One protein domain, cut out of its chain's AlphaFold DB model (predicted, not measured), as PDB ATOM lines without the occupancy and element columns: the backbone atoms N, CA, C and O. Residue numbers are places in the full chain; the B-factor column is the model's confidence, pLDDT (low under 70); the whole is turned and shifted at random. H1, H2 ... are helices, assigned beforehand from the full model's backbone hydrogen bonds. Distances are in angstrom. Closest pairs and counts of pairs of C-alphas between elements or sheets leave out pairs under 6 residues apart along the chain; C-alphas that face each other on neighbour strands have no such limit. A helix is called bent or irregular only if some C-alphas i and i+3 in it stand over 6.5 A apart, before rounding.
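Overview. This is residues 17 to 75 of the 149 residues of a protein of Psychrobacter sp. JCM 18900 (UniProt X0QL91). One long helix, H2, is bent near its middle into a wide, open V of two arms, H2a and H2b, with a short helix at the far end of each arm. H1 makes a corner with the first end of H2a and folds back, while H3, of four residues, follows the last end of H2b; there is no packed core, and long stretches of H2 stand free. The printed part has 59 residues, with three named helices in the order H1, H2, H3 and no named strand. The class is all helix, with 55 of the printed residues in the helices. The whole is extended, with a radius of gyration of the C-alphas of 19.5 A, and the C-alphas span 55 by 27 by 12 A along their three main axes.

Along the chain. The printed part begins with H1, residues 17 to 28, from C-alpha 17 at (0.684, 49.702, 29.369) to C-alpha 28, a length of 16.6 A. H1 is neither bent nor irregular, but only just: C-alphas 21 and 24 are 6.0 A apart. After Phe 29 comes H2, residues 30 to 68, the longest helix with 39 residues. By its hydrogen bonds it was assigned as one helix, but it is bent: C-alphas 47 and 50 are 7.5 A apart, against about 5 A in a regular helix. Its first arm, H2a, holds residues 30 to 47 and is 25.4 A from first to last C-alpha. Residues 48 and 49 belong to neither arm. The second arm, H2b, holds residues 50 to 68 and is 27.1 A long, starting from C-alpha 50 at (-22.764, 36.569, 12.791). After Ser 69 comes H3, residues 70 to 73, which ends with C-alpha 73 at (-0.146, 15.887, 1.262). Residues 74 and 75 follow it.

Arrangement. H1 and H2a touch only at the corner by their link, with 4 pairs of C-alphas within 8 A. Their closest C-alphas are those of Leu 26 and Gly 33, 5.0 A apart. H1 touches H2a with residues 25 to 26 alone, and H2a touches H1 with residues 32 to 34 alone. Their lines stand at a steep tilt of 57 degrees, and they run opposite ways. At the bend, the lines of H2a and H2b stand at a steep tilt of 60 degrees. H2b touches no helix but is near H3: the two are close but not clearly touching, with 2 pairs of C-alphas within 8 A. Their closest C-alphas are those of Ile 66 and Gly 72, 5.0 A apart. H1 is apart from H2b and from H3, and H2a is apart from H3. In H2a and H2b every pair of O i and N i+4 is within hydrogen-bond range, in H1 7 of 8 are, and H3 is too short for such a pair, though its one pair of O i and N i+3 is within range.

Size, cuts and confidence. The two C-alphas farthest apart are those of Leu 28 and Asp 70, at 55.0 A, while the first and last printed C-alphas, of Ala 17 and Lys 75, are 40.9 A apart. The outline is only just a rod, with its spans of 55 by 27 by 12 A. Residues 27 to 32, of which 30 to 32 belong to H2, stand free, and so do residues 38 to 43, 45 to 51 and 53 to 62 of H2. The links from H1 to H2 and from H2 to H3 are both tight, with 1 residue each, and no link is long. The printed part has no cut. The mean pLDDT of the printed part of this model is 95.6, and no printed residue is under 70.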
ATOM      1  N   ALA A  17       1.412  48.445  29.264       96.75
ATOM      2  CA  ALA A  17       0.684  49.702  29.369       96.75
ATOM      3  C   ALA A  17      -0.802  49.516  29.030       96.75
ATOM      4  O   ALA A  17      -1.660  49.961  29.790       96.75
ATOM      5  N   ILE A  18      -1.113  48.798  27.943       97.06
ATOM      6  CA  ILE A  18      -2.497  48.486  27.564       97.06
ATOM      7  C   ILE A  18      -3.166  47.639  28.651       97.06
ATOM      8  O   ILE A  18      -4.251  47.994  29.113       97.06
ATOM      9  N   LEU A  19      -2.506  46.574  29.113       97.19
ATOM     10  CA  LEU A  19      -3.027  45.700  30.162       97.19
ATOM     11  C   LEU A  19      -3.392  46.493  31.422       97.19
ATOM     12  O   LEU A  19      -4.522  46.399  31.895       97.19
ATOM     13  N   PHE A  20      -2.468  47.303  31.947       97.69
ATOM     14  CA  PHE A  20      -2.713  48.086  33.158       97.69
ATOM     15  C   PHE A  20      -3.751  49.188  32.948       97.69
ATOM     16  O   PHE A  20      -4.549  49.433  33.851       97.69
ATOM     17  N   SER A  21      -3.800  49.803  31.762       96.31
ATOM     18  CA  SER A  21      -4.808  50.821  31.443       96.31
ATOM     19  C   SER A  21      -6.240  50.282  31.481       96.31
ATOM     20  O   SER A  21      -7.158  51.037  31.778       96.31
ATOM     21  N   ILE A  22      -6.430  48.981  31.229       95.56
ATOM     22  CA  ILE A  22      -7.736  48.318  31.295       95.56
ATOM     23  C   ILE A  22      -7.958  47.706  32.683       95.56
ATOM     24  O   ILE A  22      -9.015  47.890  33.283       95.56
ATOM     25  N   ALA A  23      -6.965  46.996  33.222       96.75
ATOM     26  CA  ALA A  23      -7.105  46.258  34.473       96.75
ATOM     27  C   ALA A  23      -7.283  47.176  35.690       96.75
ATOM     28  O   ALA A  23      -8.147  46.912  36.525       96.75
ATOM     29  N   ILE A  24      -6.504  48.261  35.796       96.75
ATOM     30  CA  ILE A  24      -6.546  49.145  36.971       96.75
ATOM     31  C   ILE A  24      -7.934  49.795  37.132       96.75
ATOM     32  O   ILE A  24      -8.498  49.680  38.221       96.75
ATOM     33  N   PRO A  25      -8.549  50.408  36.099       95.38
ATOM     34  CA  PRO A  25      -9.896  50.961  36.236       95.38
ATOM     35  C   PRO A  25     -10.958  49.922  36.606       95.38
ATOM     36  O   PRO A  25     -11.821  50.217  37.429       95.38
ATOM     37  N   LEU A  26     -10.889  48.705  36.050       96.12
ATOM     38  CA  LEU A  26     -11.846  47.638  36.367       96.12
ATOM     39  C   LEU A  26     -11.748  47.176  37.827       96.12
ATOM     40  O   LEU A  26     -12.767  46.847  38.428       96.12
ATOM     41  N   ILE A  27     -10.540  47.175  38.400       96.62
ATOM     42  CA  ILE A  27     -10.313  46.834  39.811       96.62
ATOM     43  C   ILE A  27     -10.817  47.953  40.731       96.62
ATOM     44  O   ILE A  27     -11.435  47.671  41.755       96.62
ATOM     45  N   LEU A  28     -10.554  49.216  40.384       97.75
ATOM     46  CA  LEU A  28     -10.915  50.362  41.226       97.75
ATOM     47  C   LEU A  28     -12.412  50.713  41.165       97.75
ATOM     48  O   LEU A  28     -12.948  51.230  42.142       97.75
ATOM     49  N   PHE A  29     -13.085  50.427  40.047       97.19
ATOM     50  CA  PHE A  29     -14.484  50.796  39.796       97.19
ATOM     51  C   PHE A  29     -15.303  49.599  39.275       97.19
ATOM     52  O   PHE A  29     -15.705  49.587  38.108       97.19
ATOM     53  N   PRO A  30     -15.568  48.572  40.102       95.88
ATOM     54  CA  PRO A  30     -16.143  47.303  39.643       95.88
ATOM     55  C   PRO A  30     -17.579  47.422  39.107       95.88
ATOM     56  O   PRO A  30     -17.905  46.802  38.096       95.88
ATOM     57  N   GLU A  31     -18.431  48.242  39.730       96.56
ATOM     58  CA  GLU A  31     -19.825  48.420  39.288       96.56
ATOM     59  C   GLU A  31     -19.903  49.117  37.927       96.56
ATOM     60  O   GLU A  31     -20.572  48.642  37.006       96.56
ATOM     61  N   GLN A  32     -19.156  50.213  37.759       96.19
ATOM     62  CA  GLN A  32     -19.050  50.886  36.467       96.19
ATOM     63  C   GLN A  32     -18.382  49.960  35.452       96.19
ATOM     64  O   GLN A  32     -18.872  49.830  34.335       96.19
ATOM     65  N   GLY A  33     -17.305  49.274  35.840       96.00
ATOM     66  CA  GLY A  33     -16.586  48.317  35.004       96.00
ATOM     67  C   GLY A  33     -17.502  47.239  34.431       96.00
ATOM     68  O   GLY A  33     -17.483  47.000  33.226       96.00
ATOM     69  N   LYS A  34     -18.381  46.657  35.254       95.88
ATOM     70  CA  LYS A  34     -19.405  45.704  34.806       95.88
ATOM     71  C   LYS A  34     -20.343  46.316  33.760       95.88
ATOM     72  O   LYS A  34     -20.641  45.652  32.767       95.88
ATOM     73  N   ALA A  35     -20.783  47.560  33.949       96.38
ATOM     74  CA  ALA A  35     -21.633  48.254  32.981       96.38
ATOM     75  C   ALA A  35     -20.904  48.502  31.648       96.38
ATOM     76  O   ALA A  35     -21.440  48.175  30.589       96.38
ATOM     77  N   TRP A  36     -19.661  48.997  31.686       95.38
ATOM     78  CA  TRP A  36     -18.836  49.227  30.492       95.38
ATOM     79  C   TRP A  36     -18.553  47.933  29.728       95.38
ATOM     80  O   TRP A  36     -18.744  47.879  28.512       95.38
ATOM     81  N   VAL A  37     -18.151  46.872  30.435       96.06
ATOM     82  CA  VAL A  37     -17.930  45.543  29.848       96.06
ATOM     83  C   VAL A  37     -19.227  44.993  29.259       96.06
ATOM     84  O   VAL A  37     -19.200  44.417  28.176       96.06
ATOM     85  N   GLY A  38     -20.367  45.204  29.922       97.12
ATOM     86  CA  GLY A  38     -21.682  44.820  29.414       97.12
ATOM     87  C   GLY A  38     -22.021  45.501  28.087       97.12
ATOM     88  O   GLY A  38     -22.373  44.816  27.130       97.12
ATOM     89  N   ILE A  39     -21.843  46.823  28.001       97.12
ATOM     90  CA  ILE A  39     -22.070  47.599  26.770       97.12
ATOM     91  C   ILE A  39     -21.143  47.116  25.650       97.12
ATOM     92  O   ILE A  39     -21.607  46.848  24.543       97.12
ATOM     93  N   ALA A  40     -19.847  46.962  25.936       96.50
ATOM     94  CA  ALA A  40     -18.875  46.480  24.960       96.50
ATOM     95  C   ALA A  40     -19.214  45.062  24.476       96.50
ATOM     96  O   ALA A  40     -19.188  44.793  23.276       96.50
ATOM     97  N   ARG A  41     -19.591  44.162  25.394       96.44
ATOM     98  CA  ARG A  41     -20.032  42.803  25.071       96.44
ATOM     99  C   ARG A  41     -21.253  42.824  24.157       96.44
ATOM    100  O   ARG A  41     -21.222  42.144  23.139       96.44
ATOM    101  N   SER A  42     -22.301  43.572  24.503       97.69
ATOM    102  CA  SER A  42     -23.507  43.677  23.670       97.69
ATOM    103  C   SER A  42     -23.180  44.234  22.291       97.69
ATOM    104  O   SER A  42     -23.541  43.621  21.296       97.69
ATOM    105  N   PHE A  43     -22.385  45.306  22.208       97.69
ATOM    106  CA  PHE A  43     -21.941  45.852  20.926       97.69
ATOM    107  C   PHE A  43     -21.243  44.798  20.053       97.69
ATOM    108  O   PHE A  43     -21.572  44.665  18.874       97.69
ATOM    109  N   VAL A  44     -20.312  44.024  20.620       97.19
ATOM    110  CA  VAL A  44     -19.600  42.975  19.876       97.19
ATOM    111  C   VAL A  44     -20.542  41.843  19.466       97.19
ATOM    112  O   VAL A  44     -20.521  41.430  18.311       97.19
ATOM    113  N   VAL A  45     -21.379  41.346  20.378       95.12
ATOM    114  CA  VAL A  45     -22.299  40.231  20.101       95.12
ATOM    115  C   VAL A  45     -23.330  40.616  19.041       95.12
ATOM    116  O   VAL A  45     -23.512  39.871  18.080       95.12
ATOM    117  N   ASP A  46     -23.946  41.789  19.168       96.81
ATOM    118  CA  ASP A  46     -25.049  42.209  18.304       96.81
ATOM    119  C   ASP A  46     -24.569  42.559  16.887       96.81
ATOM    120  O   ASP A  46     -25.262  42.274  15.913       96.81
ATOM    121  N   ASN A  47     -23.366  43.134  16.748       97.25
ATOM    122  CA  ASN A  47     -22.839  43.559  15.444       97.25
ATOM    123  C   ASN A  47     -21.923  42.519  14.781       97.25
ATOM    124  O   ASN A  47     -21.892  42.420  13.556       97.25
ATOM    125  N   PHE A  48     -21.169  41.741  15.562       96.50
ATOM    126  CA  PHE A  48     -20.149  40.818  15.050       96.50
ATOM    127  C   PHE A  48     -20.440  39.344  15.351       96.50
ATOM    128  O   PHE A  48     -19.691  38.483  14.889       96.50
ATOM    129  N   GLY A  49     -21.528  39.013  16.055       92.62
ATOM    130  CA  GLY A  49     -21.886  37.626  16.372       92.62
ATOM    131  C   GLY A  49     -22.054  36.748  15.129       92.62
ATOM    132  O   GLY A  49     -21.550  35.627  15.087       92.62
ATOM    133  N   PHE A  50     -22.672  37.279  14.069       94.25
ATOM    134  CA  PHE A  50     -22.764  36.569  12.791       94.25
ATOM    135  C   PHE A  50     -21.384  36.319  12.170       94.25
ATOM    136  O   PHE A  50     -21.094  35.201  11.755       94.25
ATOM    137  N   ALA A  51     -20.518  37.339  12.134       95.12
ATOM    138  CA  ALA A  51     -19.171  37.210  11.581       95.12
ATOM    139  C   ALA A  51     -18.336  36.180  12.360       95.12
ATOM    140  O   ALA A  51     -17.620  35.391  11.751       95.12
ATOM    141  N   TYR A  52     -18.482  36.141  13.688       91.56
ATOM    142  CA  TYR A  52     -17.854  35.141  14.550       91.56
ATOM    143  C   TYR A  52     -18.291  33.712  14.187       91.56
ATOM    144  O   TYR A  52     -17.445  32.844  13.974       91.56
ATOM    145  N   LEU A  53     -19.601  33.471  14.043       91.69
ATOM    146  CA  LEU A  53     -20.130  32.157  13.652       91.69
ATOM    147  C   LEU A  53     -19.709  31.765  12.229       91.69
ATOM    148  O   LEU A  53     -19.276  30.635  11.999       91.69
ATOM    149  N   ALA A  54     -19.794  32.701  11.280       94.44
ATOM    150  CA  ALA A  54     -19.384  32.480   9.898       94.44
ATOM    151  C   ALA A  54     -17.895  32.128   9.805       94.44
ATOM    152  O   ALA A  54     -17.529  31.204   9.083       94.44
ATOM    153  N   PHE A  55     -17.042  32.812  10.572       94.00
ATOM    154  CA  PHE A  55     -15.618  32.509  10.637       94.00
ATOM    155  C   PHE A  55     -15.357  31.087  11.146       94.00
ATOM    156  O   PHE A  55     -14.556  30.377  10.545       94.00
ATOM    157  N   GLY A  56     -16.067  30.636  12.186       90.69
ATOM    158  CA  GLY A  56     -15.953  29.260  12.683       90.69
ATOM    159  C   GLY A  56     -16.303  28.212  11.620       90.69
ATOM    160  O   GLY A  56     -15.545  27.267  11.397       90.69
ATOM    161  N   VAL A  57     -17.408  28.411  10.894       91.88
ATOM    162  CA  VAL A  57     -17.813  27.515   9.795       91.88
ATOM    163  C   VAL A  57     -16.800  27.549   8.644       91.88
ATOM    164  O   VAL A  57     -16.442  26.502   8.107       91.88
ATOM    165  N   LEU A  58     -16.295  28.730   8.278       95.38
ATOM    166  CA  LEU A  58     -15.288  28.883   7.223       95.38
ATOM    167  C   LEU A  58     -13.956  28.234   7.600       95.38
ATOM    168  O   LEU A  58     -13.357  27.577   6.754       95.38
ATOM    169  N   ALA A  59     -13.517  28.357   8.853       93.75
ATOM    170  CA  ALA A  59     -12.323  27.685   9.352       93.75
ATOM    171  C   ALA A  59     -12.469  26.155   9.273       93.75
ATOM    172  O   ALA A  59     -11.566  25.486   8.781       93.75
ATOM    173  N   MET A  60     -13.630  25.606   9.653       90.25
ATOM    174  CA  MET A  60     -13.929  24.173   9.507       90.25
ATOM    175  C   MET A  60     -13.867  23.714   8.056       90.25
ATOM    176  O   MET A  60     -13.167  22.753   7.738       90.25
ATOM    177  N   MET A  61     -14.546  24.423   7.156       94.81
ATOM    178  CA  MET A  61     -14.493  24.103   5.731       94.81
ATOM    179  C   MET A  61     -13.071  24.220   5.175       94.81
ATOM    180  O   MET A  61     -12.678  23.404   4.347       94.81
ATOM    181  N   PHE A  62     -12.286  25.191   5.648       95.62
ATOM    182  CA  PHE A  62     -10.897  25.372   5.248       95.62
ATOM    183  C   PHE A  62     -10.009  24.201   5.689       95.62
ATOM    184  O   PHE A  62      -9.278  23.666   4.860       95.62
ATOM    185  N   VAL A  63     -10.097  23.743   6.943       94.38
ATOM    186  CA  VAL A  63      -9.312  22.580   7.400       94.38
ATOM    187  C   VAL A  63      -9.733  21.309   6.661       94.38
ATOM    188  O   VAL A  63      -8.871  20.574   6.183       94.38
ATOM    189  N   ILE A  64     -11.040  21.075   6.479       94.94
ATOM    190  CA  ILE A  64     -11.537  19.942   5.680       94.94
ATOM    191  C   ILE A  64     -10.988  20.012   4.253       94.94
ATOM    192  O   ILE A  64     -10.504  19.009   3.734       94.94
ATOM    193  N   TYR A  65     -11.014  21.195   3.634       96.56
ATOM    194  CA  TYR A  65     -10.449  21.418   2.307       96.56
ATOM    195  C   TYR A  65      -8.953  21.083   2.255       96.56
ATOM    196  O   TYR A  65      -8.514  20.391   1.337       96.56
ATOM    197  N   ILE A  66      -8.164  21.514   3.245       97.06
ATOM    198  CA  ILE A  66      -6.737  21.176   3.326       97.06
ATOM    199  C   ILE A  66      -6.556  19.654   3.375       97.06
ATOM    200  O   ILE A  66      -5.779  19.132   2.581       97.06
ATOM    201  N   VAL A  67      -7.311  18.946   4.223       95.44
ATOM    202  CA  VAL A  67      -7.212  17.482   4.388       95.44
ATOM    203  C   VAL A  67      -7.525  16.719   3.095       95.44
ATOM    204  O   VAL A  67      -6.842  15.745   2.788       95.44
ATOM    205  N   ILE A  68      -8.541  17.137   2.333       97.00
ATOM    206  CA  ILE A  68      -8.953  16.432   1.102       97.00
ATOM    207  C   ILE A  68      -8.163  16.852  -0.143       97.00
ATOM    208  O   ILE A  68      -8.122  16.108  -1.124       97.00
ATOM    209  N   SER A  69      -7.583  18.053  -0.142       97.62
ATOM    210  CA  SER A  69      -6.837  18.593  -1.279       97.62
ATOM    211  C   SER A  69      -5.402  18.063  -1.331       97.62
ATOM    212  O   SER A  69      -4.879  17.489  -0.377       97.62
ATOM    213  N   ASP A  70      -4.712  18.317  -2.444       96.75
ATOM    214  CA  ASP A  70      -3.289  17.990  -2.570       96.75
ATOM    215  C   ASP A  70      -2.399  18.788  -1.601       96.75
ATOM    216  O   ASP A  70      -1.273  18.375  -1.327       96.75
ATOM    217  N   ILE A  71      -2.910  19.886  -1.028       96.81
ATOM    218  CA  ILE A  71      -2.194  20.699  -0.035       96.81
ATOM    219  C   ILE A  71      -1.956  19.893   1.249       96.81
ATOM    220  O   ILE A  71      -0.870  19.970   1.816       96.81
ATOM    221  N   GLY A  72      -2.913  19.064   1.678       94.00
ATOM    222  CA  GLY A  72      -2.776  18.218   2.870       94.00
ATOM    223  C   GLY A  72      -1.710  17.125   2.745       94.00
ATOM    224  O   GLY A  72      -1.282  16.567   3.750       94.00
ATOM    225  N   LYS A  73      -1.243  16.835   1.522       93.75
ATOM    226  CA  LYS A  73      -0.146  15.887   1.262       93.75
ATOM    227  C   LYS A  73       1.231  16.538   1.400       93.75
ATOM    228  O   LYS A  73       2.244  15.839   1.354       93.75
ATOM    229  N   ILE A  74       1.286  17.865   1.526       94.44
ATOM    230  CA  ILE A  74       2.538  18.601   1.667       94.44
ATOM    231  C   ILE A  74       3.107  18.344   3.059       94.44
ATOM    232  O   ILE A  74       2.491  18.630   4.084       94.44
ATOM    233  N   LYS A  75       4.335  17.836   3.083       93.50
ATOM    234  CA  LYS A  75       5.100  17.637   4.306       93.50
ATOM    235  C   LYS A  75       5.547  18.981   4.886       93.50
ATOM    236  O   LYS A  75       6.182  19.774   4.195       93.50
TER     237      LYS A  75